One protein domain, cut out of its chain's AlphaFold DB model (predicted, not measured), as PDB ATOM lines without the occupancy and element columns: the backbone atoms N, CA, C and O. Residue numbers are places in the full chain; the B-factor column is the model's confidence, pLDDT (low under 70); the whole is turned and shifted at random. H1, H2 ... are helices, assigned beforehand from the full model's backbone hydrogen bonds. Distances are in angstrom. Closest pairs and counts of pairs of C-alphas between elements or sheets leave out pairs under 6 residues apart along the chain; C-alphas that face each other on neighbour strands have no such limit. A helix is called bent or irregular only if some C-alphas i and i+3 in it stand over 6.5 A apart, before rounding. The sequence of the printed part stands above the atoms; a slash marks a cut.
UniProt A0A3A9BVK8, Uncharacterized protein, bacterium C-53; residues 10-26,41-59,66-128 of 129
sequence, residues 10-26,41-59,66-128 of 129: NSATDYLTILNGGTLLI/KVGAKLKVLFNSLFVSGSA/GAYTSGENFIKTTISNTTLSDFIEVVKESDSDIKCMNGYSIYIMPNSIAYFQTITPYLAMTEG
ATOM      1  N   ASN A  10     153.720 158.490 160.847       83.94
ATOM      2  CA  ASN A  10     153.033 159.507 161.636       83.94
ATOM      3  C   ASN A  10     153.611 159.607 163.052       83.94
ATOM      4  O   ASN A  10     154.091 160.667 163.422       83.94
ATOM      5  N   SER A  11     153.670 158.512 163.814       86.56
ATOM      6  CA  SER A  11     154.262 158.516 165.163       86.56
ATOM      7  C   SER A  11     155.730 158.974 165.189       86.56
ATOM      8  O   SER A  11     156.150 159.648 166.128       86.56
ATOM      9  N   ALA A  12     156.531 158.623 164.178       85.81
ATOM     10  CA  ALA A  12     157.913 159.085 164.069       85.81
ATOM     11  C   ALA A  12     157.996 160.585 163.751       85.81
ATOM     12  O   ALA A  12     158.813 161.295 164.337       85.81
ATOM     13  N   THR A  13     157.122 161.069 162.868       85.81
ATOM     14  CA  THR A  13     156.973 162.496 162.560       85.81
ATOM     15  C   THR A  13     156.511 163.273 163.791       85.81
ATOM     16  O   THR A  13     157.098 164.303 164.114       85.81
ATOM     17  N   ASP A  14     155.526 162.763 164.528       86.38
ATOM     18  CA  ASP A  14     155.024 163.349 165.772       86.38
ATOM     19  C   ASP A  14     156.137 163.431 166.816       86.38
ATOM     20  O   ASP A  14     156.347 164.481 167.419       86.38
ATOM     21  N   TYR A  15     156.910 162.356 166.988       85.31
ATOM     22  CA  TYR A  15     158.041 162.335 167.911       85.31
ATOM     23  C   TYR A  15     159.097 163.384 167.546       85.31
ATOM     24  O   TYR A  15     159.501 164.178 168.396       85.31
ATOM     25  N   LEU A  16     159.494 163.457 166.271       84.62
ATOM     26  CA  LEU A  16     160.410 164.493 165.790       84.62
ATOM     27  C   LEU A  16     159.822 165.901 165.975       84.62
ATOM     28  O   LEU A  16     160.551 166.818 166.347       84.62
ATOM     29  N   THR A  17     158.515 166.087 165.781       81.88
ATOM     30  CA  THR A  17     157.822 167.368 166.002       81.88
ATOM     31  C   THR A  17     157.866 167.791 167.463       81.88
ATOM     32  O   THR A  17     158.181 168.943 167.758       81.88
ATOM     33  N   ILE A  18     157.583 166.863 168.379       84.19
ATOM     34  CA  ILE A  18     157.611 167.097 169.827       84.19
ATOM     35  C   ILE A  18     159.012 167.521 170.264       84.19
ATOM     36  O   ILE A  18     159.153 168.521 170.965       84.19
ATOM     37  N   LEU A  19     160.050 166.826 169.790       80.25
ATOM     38  CA  LEU A  19     161.440 167.185 170.085       80.25
ATOM     39  C   LEU A  19     161.843 168.552 169.514       80.25
ATOM     40  O   LEU A  19     162.704 169.221 170.074       80.25
ATOM     41  N   ASN A  20     161.188 168.997 168.442       75.50
ATOM     42  CA  ASN A  20     161.359 170.332 167.863       75.50
ATOM     43  C   ASN A  20     160.440 171.402 168.479       75.50
ATOM     44  O   ASN A  20     160.280 172.475 167.896       75.50
ATOM     45  N   GLY A  21     159.801 171.132 169.621       75.50
ATOM     46  CA  GLY A  21     158.933 172.105 170.292       75.50
ATOM     47  C   GLY A  21     157.618 172.384 169.558       75.50
ATOM     48  O   GLY A  21     157.035 173.448 169.740       75.50
ATOM     49  N   GLY A  22     157.146 171.449 168.729       70.69
ATOM     50  CA  GLY A  22     155.872 171.564 168.011       70.69
ATOM     51  C   GLY A  22     155.981 172.037 166.556       70.69
ATOM     52  O   GLY A  22     154.960 172.102 165.875       70.69
ATOM     53  N   THR A  23     157.188 172.327 166.055       67.75
ATOM     54  CA  THR A  23     157.367 173.017 164.764       67.75
ATOM     55  C   THR A  23     158.203 172.203 163.772       67.75
ATOM     56  O   THR A  23     159.428 172.333 163.712       67.75
ATOM     57  N   LEU A  24     157.533 171.409 162.926       62.66
ATOM     58  CA  LEU A  24     158.130 170.838 161.701       62.66
ATOM     59  C   LEU A  24     157.894 171.699 160.454       62.66
ATOM     60  O   LEU A  24     158.682 171.639 159.509       62.66
ATOM     61  N   LEU A  25     156.843 172.521 160.461       52.62
ATOM     62  CA  LEU A  25     156.513 173.457 159.393       52.62
ATOM     63  C   LEU A  25     156.842 174.881 159.835       52.62
ATOM     64  O   LEU A  25     156.622 175.236 160.984       52.62
ATOM     65  N   ILE A  26     157.412 175.638 158.900       48.78
ATOM     66  CA  ILE A  26     157.774 177.060 158.947       48.78
ATOM     67  C   ILE A  26     156.992 177.828 160.024       48.78
ATOM     68  O   ILE A  26     155.793 178.045 159.888       48.78
ATOM     69  N   LYS A  41     170.082 170.323 166.000       58.50
ATOM     70  CA  LYS A  41     168.627 170.412 165.830       58.50
ATOM     71  C   LYS A  41     168.098 169.050 165.376       58.50
ATOM     72  O   LYS A  41     168.290 168.660 164.223       58.50
ATOM     73  N   VAL A  42     167.455 168.334 166.292       66.69
ATOM     74  CA  VAL A  42     166.743 167.079 166.040       66.69
ATOM     75  C   VAL A  42     165.840 167.246 164.812       66.69
ATOM     76  O   VAL A  42     165.170 168.261 164.685       66.69
ATOM     77  N   GLY A  43     165.811 166.306 163.864       69.19
ATOM     78  CA  GLY A  43     164.900 166.397 162.707       69.19
ATOM     79  C   GLY A  43     165.217 167.507 161.685       69.19
ATOM     80  O   GLY A  43     164.348 167.892 160.897       69.19
ATOM     81  N   ALA A  44     166.439 168.056 161.683       74.69
ATOM     82  CA  ALA A  44     166.826 169.133 160.769       74.69
ATOM     83  C   ALA A  44     166.706 168.759 159.283       74.69
ATOM     84  O   ALA A  44     166.350 169.621 158.476       74.69
ATOM     85  N   LYS A  45     166.980 167.500 158.900       80.62
ATOM     86  CA  LYS A  45     166.906 167.085 157.488       80.62
ATOM     87  C   LYS A  45     165.457 167.059 157.029       80.62
ATOM     88  O   LYS A  45     165.152 167.573 155.953       80.62
ATOM     89  N   LEU A  46     164.566 166.542 157.874       80.19
ATOM     90  CA  LEU A  46     163.134 166.543 157.622       80.19
ATOM     91  C   LEU A  46     162.607 167.977 157.472       80.19
ATOM     92  O   LEU A  46     161.970 168.292 156.470       80.19
ATOM     93  N   LYS A  47     162.967 168.883 158.388       76.00
ATOM     94  CA  LYS A  47     162.572 170.301 158.324       76.00
ATOM     95  C   LYS A  47     163.043 171.005 157.045       76.00
ATOM     96  O   LYS A  47     162.270 171.735 156.425       76.00
ATOM     97  N   VAL A  48     164.294 170.790 156.628       79.38
ATOM     98  CA  VAL A  48     164.838 171.360 155.378       79.38
ATOM     99  C   VAL A  48     164.094 170.820 154.157       79.38
ATOM    100  O   VAL A  48     163.754 171.595 153.262       79.38
ATOM    101  N   LEU A  49     163.804 169.517 154.132       77.81
ATOM    102  CA  LEU A  49     163.052 168.882 153.052       77.81
ATOM    103  C   LEU A  49     161.639 169.471 152.931       77.81
ATOM    104  O   LEU A  49     161.240 169.862 151.835       77.81
ATOM    105  N   PHE A  50     160.913 169.590 154.048       76.69
ATOM    106  CA  PHE A  50     159.601 170.238 154.084       76.69
ATOM    107  C   PHE A  50     159.693 171.683 153.575       76.69
ATOM    108  O   PHE A  50     158.995 172.051 152.634       76.69
ATOM    109  N   ASN A  51     160.616 172.495 154.095       72.88
ATOM    110  CA  ASN A  51     160.763 173.875 153.632       72.88
ATOM    111  C   ASN A  51     161.023 173.954 152.114       72.88
ATOM    112  O   ASN A  51     160.399 174.745 151.416       72.88
ATOM    113  N   SER A  52     161.880 173.082 151.575       72.56
ATOM    114  CA  SER A  52     162.162 173.042 150.137       72.56
ATOM    115  C   SER A  52     160.941 172.664 149.299       72.56
ATOM    116  O   SER A  52     160.756 173.243 148.233       72.56
ATOM    117  N   LEU A  53     160.121 171.701 149.732       70.25
ATOM    118  CA  LEU A  53     158.946 171.239 148.981       70.25
ATOM    119  C   LEU A  53     157.801 172.262 149.008       70.25
ATOM    120  O   LEU A  53     157.157 172.497 147.990       70.25
ATOM    121  N   PHE A  54     157.567 172.896 150.158       67.38
ATOM    122  CA  PHE A  54     156.433 173.801 150.348       67.38
ATOM    123  C   PHE A  54     156.729 175.244 149.902       67.38
ATOM    124  O   PHE A  54     155.837 175.894 149.366       67.38
ATOM    125  N   VAL A  55     157.977 175.726 150.014       63.34
ATOM    126  CA  VAL A  55     158.386 177.043 149.473       63.34
ATOM    127  C   VAL A  55     158.548 177.009 147.948       63.34
ATOM    128  O   VAL A  55     158.255 177.995 147.275       63.34
ATOM    129  N   SER A  56     158.973 175.882 147.361       56.00
ATOM    130  CA  SER A  56     159.037 175.755 145.893       56.00
ATOM    131  C   SER A  56     157.659 175.582 145.242       56.00
ATOM    132  O   SER A  56     157.479 175.982 144.097       56.00
ATOM    133  N   GLY A  57     156.668 175.064 145.975       50.00
ATOM    134  CA  GLY A  57     155.297 174.887 145.485       50.00
ATOM    135  C   GLY A  57     154.499 176.184 145.292       50.00
ATOM    136  O   GLY A  57     153.500 176.172 144.576       50.00
ATOM    137  N   SER A  58     154.927 177.314 145.872       50.44
ATOM    138  CA  SER A  58     154.284 178.622 145.656       50.44
ATOM    139  C   SER A  58     154.738 179.340 144.378       50.44
ATOM    140  O   SER A  58     154.183 180.384 144.040       50.44
ATOM    141  N   ALA A  59     155.727 178.803 143.653       44.94
ATOM    142  CA  ALA A  59     156.226 179.363 142.401       44.94
ATOM    143  C   ALA A  59     155.954 178.402 141.227       44.94
ATOM    144  O   ALA A  59     156.744 177.511 140.936       44.94
ATOM    145  N   GLY A  66     151.581 165.276 132.772       44.44
ATOM    146  CA  GLY A  66     152.314 164.088 132.295       44.44
ATOM    147  C   GLY A  66     153.341 163.477 133.268       44.44
ATOM    148  O   GLY A  66     153.688 162.310 133.121       44.44
ATOM    149  N   ALA A  67     153.787 164.207 134.299       45.78
ATOM    150  CA  ALA A  67     154.773 163.750 135.297       45.78
ATOM    151  C   ALA A  67     154.168 163.289 136.651       45.78
ATOM    152  O   ALA A  67     154.875 163.191 137.655       45.78
ATOM    153  N   TYR A  68     152.859 163.023 136.698       47.50
ATOM    154  CA  TYR A  68     152.068 163.032 137.940       47.50
ATOM    155  C   TYR A  68     152.228 161.793 138.834       47.50
ATOM    156  O   TYR A  68     151.920 161.877 140.012       47.50
ATOM    157  N   THR A  69     152.744 160.663 138.343       50.75
ATOM    158  CA  THR A  69     152.828 159.427 139.152       50.75
ATOM    159  C   THR A  69     154.235 159.119 139.664       50.75
ATOM    160  O   THR A  69     154.396 158.633 140.782       50.75
ATOM    161  N   SER A  70     155.280 159.419 138.891       57.34
ATOM    162  CA  SER A  70     156.667 159.156 139.308       57.34
ATOM    163  C   SER A  70     157.181 160.191 140.311       57.34
ATOM    164  O   SER A  70     157.913 159.834 141.232       57.34
ATOM    165  N   GLY A  71     156.776 161.459 140.165       61.09
ATOM    166  CA  GLY A  71     157.184 162.541 141.067       61.09
ATOM    167  C   GLY A  71     156.585 162.407 142.467       61.09
ATOM    168  O   GLY A  71     157.305 162.528 143.453       61.09
ATOM    169  N   GLU A  72     155.295 162.078 142.569       65.12
ATOM    170  CA  GLU A  72     154.604 161.913 143.855       65.12
ATOM    171  C   GLU A  72     155.196 160.759 144.677       65.12
ATOM    172  O   GLU A  72     155.538 160.930 145.848       65.12
ATOM    173  N   ASN A  73     155.409 159.600 144.045       73.81
ATOM    174  CA  ASN A  73     156.033 158.450 144.700       73.81
ATOM    175  C   ASN A  73     157.473 158.750 145.141       73.81
ATOM    176  O   ASN A  73     157.890 158.324 146.221       73.81
ATOM    177  N   PHE A  74     158.226 159.507 144.339       78.25
ATOM    178  CA  PHE A  74     159.581 159.932 144.683       78.25
ATOM    179  C   PHE A  74     159.599 160.901 145.876       78.25
ATOM    180  O   PHE A  74     160.384 160.706 146.807       78.25
ATOM    181  N   ILE A  75     158.706 161.896 145.897       78.81
ATOM    182  CA  ILE A  75     158.561 162.850 147.008       78.81
ATOM    183  C   ILE A  75     158.168 162.111 148.289       78.81
ATOM    184  O   ILE A  75     158.836 162.263 149.310       78.81
ATOM    185  N   LYS A  76     157.150 161.243 148.223       82.44
ATOM    186  CA  LYS A  76     156.702 160.431 149.361       82.44
ATOM    187  C   LYS A  76     157.826 159.554 149.911       82.44
ATOM    188  O   LYS A  76     158.068 159.542 151.114       82.44
ATOM    189  N   THR A  77     158.556 158.867 149.034       83.50
ATOM    190  CA  THR A  77     159.694 158.023 149.434       83.50
ATOM    191  C   THR A  77     160.806 158.852 150.080       83.50
ATOM    192  O   THR A  77     161.406 158.425 151.063       83.50
ATOM    193  N   THR A  78     161.063 160.058 149.570       82.81
ATOM    194  CA  THR A  78     162.074 160.969 150.126       82.81
ATOM    195  C   THR A  78     161.683 161.461 151.521       82.81
ATOM    196  O   THR A  78     162.521 161.430 152.423       82.81
ATOM    197  N   ILE A  79     160.419 161.851 151.730       85.44
ATOM    198  CA  ILE A  79     159.893 162.256 153.046       85.44
ATOM    199  C   ILE A  79     159.984 161.094 154.037       85.44
ATOM    200  O   ILE A  79     160.552 161.258 155.117       85.44
ATOM    201  N   SER A  80     159.515 159.908 153.643       86.06
ATOM    202  CA  SER A  80     159.518 158.718 154.498       86.06
ATOM    203  C   SER A  80     160.944 158.312 154.907       86.06
ATOM    204  O   SER A  80     161.239 158.159 156.093       86.06
ATOM    205  N   ASN A  81     161.883 158.262 153.953       86.25
ATOM    206  CA  ASN A  81     163.288 157.940 154.231       86.25
ATOM    207  C   ASN A  81     163.982 158.989 155.108       86.25
ATOM    208  O   ASN A  81     164.812 158.637 155.948       86.25
ATOM    209  N   THR A  82     163.661 160.270 154.918       86.12
ATOM    210  CA  THR A  82     164.240 161.357 155.719       86.12
ATOM    211  C   THR A  82     163.711 161.310 157.149       86.12
ATOM    212  O   THR A  82     164.504 161.366 158.085       86.12
ATOM    213  N   THR A  83     162.403 161.097 157.320       87.75
ATOM    214  CA  THR A  83     161.762 160.895 158.630       87.75
ATOM    215  C   THR A  83     162.388 159.714 159.360       87.75
ATOM    216  O   THR A  83     162.792 159.840 160.513       87.75
ATOM    217  N   LEU A  84     162.536 158.574 158.678       86.94
ATOM    218  CA  LEU A  84     163.145 157.379 159.250       86.94
ATOM    219  C   LEU A  84     164.607 157.611 159.650       86.94
ATOM    220  O   LEU A  84     165.024 157.191 160.727       86.94
ATOM    221  N   SER A  85     165.385 158.275 158.794       86.00
ATOM    222  CA  SER A  85     166.805 158.525 159.053       86.00
ATOM    223  C   SER A  85     167.010 159.449 160.253       86.00
ATOM    224  O   SER A  85     167.825 159.132 161.117       86.00
ATOM    225  N   ASP A  86     166.250 160.544 160.337       86.44
ATOM    226  CA  ASP A  86     166.316 161.471 161.472       86.44
ATOM    227  C   ASP A  86     165.794 160.813 162.758       86.44
ATOM    228  O   ASP A  86     166.405 160.954 163.814       86.44
ATOM    229  N   PHE A  87     164.722 160.020 162.677       86.38
ATOM    230  CA  PHE A  87     164.222 159.256 163.820       86.38
ATOM    231  C   PHE A  87     165.275 158.277 164.359       86.38
ATOM    232  O   PHE A  87     165.522 158.243 165.561       86.38
ATOM    233  N   ILE A  88     165.927 157.504 163.480       85.44
ATOM    234  CA  ILE A  88     166.978 156.550 163.867       85.44
ATOM    235  C   ILE A  88     168.164 157.258 164.532       85.44
ATOM    236  O   ILE A  88     168.754 156.703 165.459       85.44
ATOM    237  N   GLU A  89     168.540 158.439 164.045       84.69
ATOM    238  CA  GLU A  89     169.632 159.237 164.610       84.69
ATOM    239  C   GLU A  89     169.325 159.625 166.060       84.69
ATOM    240  O   GLU A  89     170.110 159.305 166.948       84.69
ATOM    241  N   VAL A  90     168.125 160.154 166.310       81.12
ATOM    242  CA  VAL A  90     167.665 160.560 167.645       81.12
ATOM    243  C   VAL A  90     167.580 159.387 168.617       81.12
ATOM    244  O   VAL A  90     168.027 159.480 169.755       81.12
ATOM    245  N   VAL A  91     167.007 158.253 168.206       81.06
ATOM    246  CA  VAL A  91     166.836 157.114 169.131       81.06
ATOM    247  C   VAL A  91     168.144 156.398 169.451       81.06
ATOM    248  O   VAL A  91     168.216 155.679 170.447       81.06
ATOM    249  N   LYS A  92     169.177 156.574 168.618       78.31
ATOM    250  CA  LYS A  92     170.529 156.066 168.882       78.31
ATOM    251  C   LYS A  92     171.289 156.906 169.902       78.31
ATOM    252  O   LYS A  92     172.289 156.418 170.426       78.31
ATOM    253  N   GLU A  93     170.849 158.130 170.180       75.62
ATOM    254  CA  GLU A  93     171.431 158.934 171.246       75.62
ATOM    255  C   GLU A  93     171.173 158.267 172.604       75.62
ATOM    256  O   GLU A  93     170.096 157.731 172.880       75.62
ATOM    257  N   SER A  94     172.205 158.262 173.450       56.06
ATOM    258  CA  SER A  94     172.265 157.478 174.692       56.06
ATOM    259  C   SER A  94     171.148 157.803 175.694       56.06
ATOM    260  O   SER A  94     170.848 156.970 176.549       56.06
ATOM    261  N   ASP A  95     170.549 158.991 175.585       64.94
ATOM    262  CA  ASP A  95     169.530 159.524 176.498       64.94
ATOM    263  C   ASP A  95     168.120 159.541 175.885       64.94
ATOM    264  O   ASP A  95     167.248 160.290 176.308       64.94
ATOM    265  N   SER A  96     167.866 158.719 174.859       68.44
ATOM    266  CA  SER A  96     166.520 158.643 174.295       68.44
ATOM    267  C   SER A  96     165.536 157.943 175.253       68.44
ATOM    268  O   SER A  96     165.808 156.874 175.833       68.44
ATOM    269  N   ASP A  97     164.338 158.525 175.366       73.88
ATOM    270  CA  ASP A  97     163.181 157.957 176.078       73.88
ATOM    271  C   ASP A  97     162.637 156.682 175.401       73.88
ATOM    272  O   ASP A  97     161.784 155.971 175.941       73.88
ATOM    273  N   ILE A  98     163.148 156.355 174.212       78.62
ATOM    274  CA  ILE A  98     162.741 155.205 173.413       78.62
ATOM    275  C   ILE A  98     163.616 153.999 173.765       78.62
ATOM    276  O   ILE A  98     164.839 154.017 173.640       78.62
ATOM    277  N   LYS A  99     162.983 152.897 174.183       75.50
ATOM    278  CA  LYS A  99     163.677 151.643 174.513       75.50
ATOM    279  C   LYS A  99     163.365 150.550 173.501       75.50
ATOM    280  O   LYS A  99     162.208 150.216 173.254       75.50
ATOM    281  N   CYS A 100     164.421 149.950 172.956       74.69
ATOM    282  CA  CYS A 100     164.304 148.783 172.091       74.69
ATOM    283  C   CYS A 100     164.006 147.528 172.925       74.69
ATOM    284  O   CYS A 100     164.734 147.203 173.866       74.69
ATOM    285  N   MET A 101     162.938 146.810 172.577       75.31
ATOM    286  CA  MET A 101     162.560 145.556 173.227       75.31
ATOM    287  C   MET A 101     163.160 144.370 172.468       75.31
ATOM    288  O   MET A 101     162.715 144.043 171.372       75.31
ATOM    289  N   ASN A 102     164.136 143.693 173.074       79.44
ATOM    290  CA  ASN A 102     164.803 142.525 172.492       79.44
ATOM    291  C   ASN A 102     164.336 141.217 173.150       79.44
ATOM    292  O   ASN A 102     163.973 141.208 174.324       79.44
ATOM    293  N   GLY A 103     164.385 140.103 172.410       81.62
ATOM    294  CA  GLY A 103     164.090 138.762 172.944       81.62
ATOM    295  C   GLY A 103     162.605 138.384 173.005       81.62
ATOM    296  O   GLY A 103     162.251 137.406 173.658       81.62
ATOM    297  N   TYR A 104     161.736 139.130 172.321       76.62
ATOM    298  CA  TYR A 104     160.298 138.862 172.259       76.62
ATOM    299  C   TYR A 104     159.885 138.379 170.865       76.62
ATOM    300  O   TYR A 104     160.393 138.864 169.857       76.62
ATOM    301  N   SER A 105     158.931 137.444 170.806       75.94
ATOM    302  CA  SER A 105     158.305 136.986 169.559       75.94
ATOM    303  C   SER A 105     156.870 137.502 169.473       75.94
ATOM    304  O   SER A 105     156.114 137.449 170.448       75.94
ATOM    305  N   ILE A 106     156.494 138.018 168.304       74.88
ATOM    306  CA  ILE A 106     155.143 138.507 168.028       74.88
ATOM    307  C   ILE A 106     154.355 137.374 167.369       74.88
ATOM    308  O   ILE A 106     154.810 136.788 166.392       74.88
ATOM    309  N   TYR A 107     153.154 137.094 167.878       81.69
ATOM    310  CA  TYR A 107     152.221 136.161 167.253       81.69
ATOM    311  C   TYR A 107     150.833 136.786 167.124       81.69
ATOM    312  O   TYR A 107     150.356 137.502 168.015       81.69
ATOM    313  N   ILE A 108     150.180 136.493 166.004       86.06
ATOM    314  CA  ILE A 108     148.806 136.905 165.747       86.06
ATOM    315  C   ILE A 108     147.884 135.937 166.486       86.06
ATOM    316  O   ILE A 108     148.024 134.722 166.378       86.06
ATOM    317  N   MET A 109     146.955 136.472 167.276       90.94
ATOM    318  CA  MET A 109     146.052 135.638 168.065       90.94
ATOM    319  C   MET A 109     145.048 134.935 167.153       90.94
ATOM    320  O   MET A 109     144.311 135.645 166.463       90.94
ATOM    321  N   PRO A 110     144.964 133.594 167.169       91.19
ATOM    322  CA  PRO A 110     143.956 132.873 166.401       91.19
ATOM    323  C   PRO A 110     142.549 133.400 166.702       91.19
ATOM    324  O   PRO A 110     142.257 133.776 167.838       91.19
ATOM    325  N   ASN A 111     141.691 133.448 165.681       91.19
ATOM    326  CA  ASN A 111     140.306 133.939 165.764       91.19
ATOM    327  C   ASN A 111     140.143 135.417 166.177       91.19
ATOM    328  O   ASN A 111     139.045 135.843 166.527       91.19
ATOM    329  N   SER A 112     141.209 136.220 166.149       94.75
ATOM    330  CA  SER A 112     141.110 137.674 166.335       94.75
ATOM    331  C   SER A 112     140.797 138.407 165.028       94.75
ATOM    332  O   SER A 112     141.052 137.892 163.942       94.75
ATOM    333  N   ILE A 113     140.322 139.653 165.119       93.12
ATOM    334  CA  ILE A 113     140.130 140.521 163.940       93.12
ATOM    335  C   ILE A 113     141.436 140.653 163.141       93.12
ATOM    336  O   ILE A 113     141.425 140.490 161.927       93.12
ATOM    337  N   ALA A 114     142.566 140.855 163.825       89.00
ATOM    338  CA  ALA A 114     143.881 140.950 163.188       89.00
ATOM    339  C   ALA A 114     144.278 139.655 162.456       89.00
ATOM    340  O   ALA A 114     144.918 139.705 161.407       89.00
ATOM    341  N   TYR A 115     143.877 138.492 162.982       93.00
ATOM    342  CA  TYR A 115     144.074 137.207 162.314       93.00
ATOM    343  C   TYR A 115     143.311 137.142 161.001       93.00
ATOM    344  O   TYR A 115     143.928 136.902 159.968       93.00
ATOM    345  N   PHE A 116     142.011 137.443 161.024       93.62
ATOM    346  CA  PHE A 116     141.194 137.466 159.814       93.62
ATOM    347  C   PHE A 116     141.712 138.484 158.791       93.62
ATOM    348  O   PHE A 116     141.950 138.112 157.650       93.62
ATOM    349  N   GLN A 117     142.020 139.715 159.209       92.62
ATOM    350  CA  GLN A 117     142.613 140.739 158.336       92.62
ATOM    351  C   GLN A 117     143.906 140.275 157.654       92.62
ATOM    352  O   GLN A 117     144.154 140.640 156.509       92.62
ATOM    353  N   THR A 118     144.717 139.468 158.343       91.00
ATOM    354  CA  THR A 118     145.977 138.958 157.793       91.00
ATOM    355  C   THR A 118     145.745 137.837 156.784       91.00
ATOM    356  O   THR A 118     146.433 137.793 155.770       91.00
ATOM    357  N   ILE A 119     144.793 136.929 157.030       91.44
ATOM    358  CA  ILE A 119     144.571 135.765 156.156       91.44
ATOM    359  C   ILE A 119     143.636 136.059 154.975       91.44
ATOM    360  O   ILE A 119     143.812 135.466 153.914       91.44
ATOM    361  N   THR A 120     142.665 136.969 155.120       92.44
ATOM    362  CA  THR A 120     141.638 137.247 154.099       92.44
ATOM    363  C   THR A 120     142.214 137.591 152.720       92.44
ATOM    364  O   THR A 120     141.709 137.036 151.746       92.44
ATOM    365  N   PRO A 121     143.271 138.422 152.583       89.62
ATOM    366  CA  PRO A 121     143.879 138.681 151.279       89.62
ATOM    367  C   PRO A 121     144.381 137.404 150.590       89.62
ATOM    368  O   PRO A 121     144.185 137.239 149.392       89.62
ATOM    369  N   TYR A 122     144.965 136.470 151.347       87.75
ATOM    370  CA  TYR A 122     145.442 135.196 150.805       87.75
ATOM    371  C   TYR A 122     144.292 134.268 150.409       87.75
ATOM    372  O   TYR A 122     144.372 133.624 149.368       87.75
ATOM    373  N   LEU A 123     143.210 134.234 151.198       87.38
ATOM    374  CA  LEU A 123     142.001 133.477 150.856       87.38
ATOM    375  C   LEU A 123     141.383 133.993 149.547       87.38
ATOM    376  O   LEU A 123     141.092 133.203 148.652       87.38
ATOM    377  N   ALA A 124     141.279 135.315 149.395       86.50
ATOM    378  CA  ALA A 124     140.767 135.943 148.179       86.50
ATOM    379  C   ALA A 124     141.621 135.617 146.939       86.50
ATOM    380  O   ALA A 124     141.085 135.428 145.854       86.50
ATOM    381  N   MET A 125     142.945 135.489 147.094       87.56
ATOM    382  CA  MET A 125     143.838 135.071 146.004       87.56
ATOM    383  C   MET A 125     143.664 133.595 145.618       87.56
ATOM    384  O   MET A 125     143.922 133.231 144.473       87.56
ATOM    385  N   THR A 126     143.247 132.740 146.556       80.31
ATOM    386  CA  THR A 126     143.010 131.310 146.299       80.31
ATOM    387  C   THR A 126     141.621 131.002 145.743       80.31
ATOM    388  O   THR A 126     141.457 129.970 145.098       80.31
ATOM    389  N   GLU A 127     140.635 131.877 145.959       68.38
ATOM    390  CA  GLU A 127     139.257 131.697 145.474       68.38
ATOM    391  C   GLU A 127     139.051 132.105 143.999       68.38
ATOM    392  O   GLU A 127     137.994 131.821 143.440       68.38
ATOM    393  N   GLY A 128     140.081 132.653 143.341       57.19
ATOM    394  CA  GLY A 128     140.156 132.774 141.881       57.19
ATOM    395  C   GLY A 128     140.086 134.204 141.343       57.19
ATOM    396  O   GLY A 128     139.203 134.987 141.691       57.19
TER     397      GLY A 128
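Overview. This is residues 10 to 26, 41 to 59 and 66 to 128 of the 129 residues of an uncharacterized protein of bacterium C-53 (UniProt A0A3A9BVK8). A long helix, H3, has H2 packed beside part of it and the short H1 crossing it at a steep tilt, while H4 lies far off by itself at the end of a long link, residues 93 to 112. This gives a small three-helix cluster and a separate helix joined by an open arm of chain, the whole like a wide U. The printed part has 99 residues with four named helices, in the order H1, H2, H3, H4, and no named strand; its class is all helix, with 60 of the 99 residues in the helices. It is only just extended, close to loose, with a radius of gyration of the C-alphas of 19.3 A, and its outline is flat, 50 by 48 by 18 A.

Arrangement. The longest helix is H3, residues 70 to 92. With its residues 79 to 86 alone it touches H2, residues 44 to 56, which meets it with residues 44 to 49 alone. Their closest C-alphas are those of Leu 46 and Thr 82, 5.6 A apart. The two run opposite ways at a shallow tilt of 25 degrees. H1, residues 10 to 19, touches H3 at residues 83 to 87 alone, with the C-alphas of Ala 12 and Phe 87 closest at 6.3 A. These two run the same way at a steep tilt of 52 degrees. H1 and H2 are near each other, with 6 pairs of C-alphas within 10 A. H4, residues 113 to 126, touches no helix and is apart from H1, H2 and H3. In H1, H2 and H3 every O i to N i+4 pair is within hydrogen-bond range; in H4 it is 8 of 10.

Along the chain. H3 begins at C-alpha 70, at (156.667, 159.156, 139.308), and spans 32.8 A to C-alpha 92. H2 spans 18.1 A from Ala 44 to Ser 56, and H1 spans 14.2 A from C-alpha 10, at (153.033, 159.507, 161.636), to Leu 19. H4 spans 20.1 A from Ile 113 to C-alpha 126, at (143.010, 131.310, 146.299). H4 is only just irregular: C-alphas 118 and 121 are 6.8 A apart.

Size, cuts and confidence. The two C-alphas farthest apart are those of Ala 59 and Pro 110, at 53.7 A. Residues 27 to 40 and 60 to 65 are not printed; the C-alphas across these cuts are 14.5 A apart from 26 to 41 and 18.7 A apart from 59 to 66. The link from H3 to H4, 20 residues, is long. Residues 66 to 74, of which 70 to 74 belong to H3, stand free, as do residues 101 to 106 and 119 to 128, among others. The mean pLDDT of the printed part is 76.5, and 25 residues are under 70, among them 23 to 26, 54 to 59 and 66 to 72.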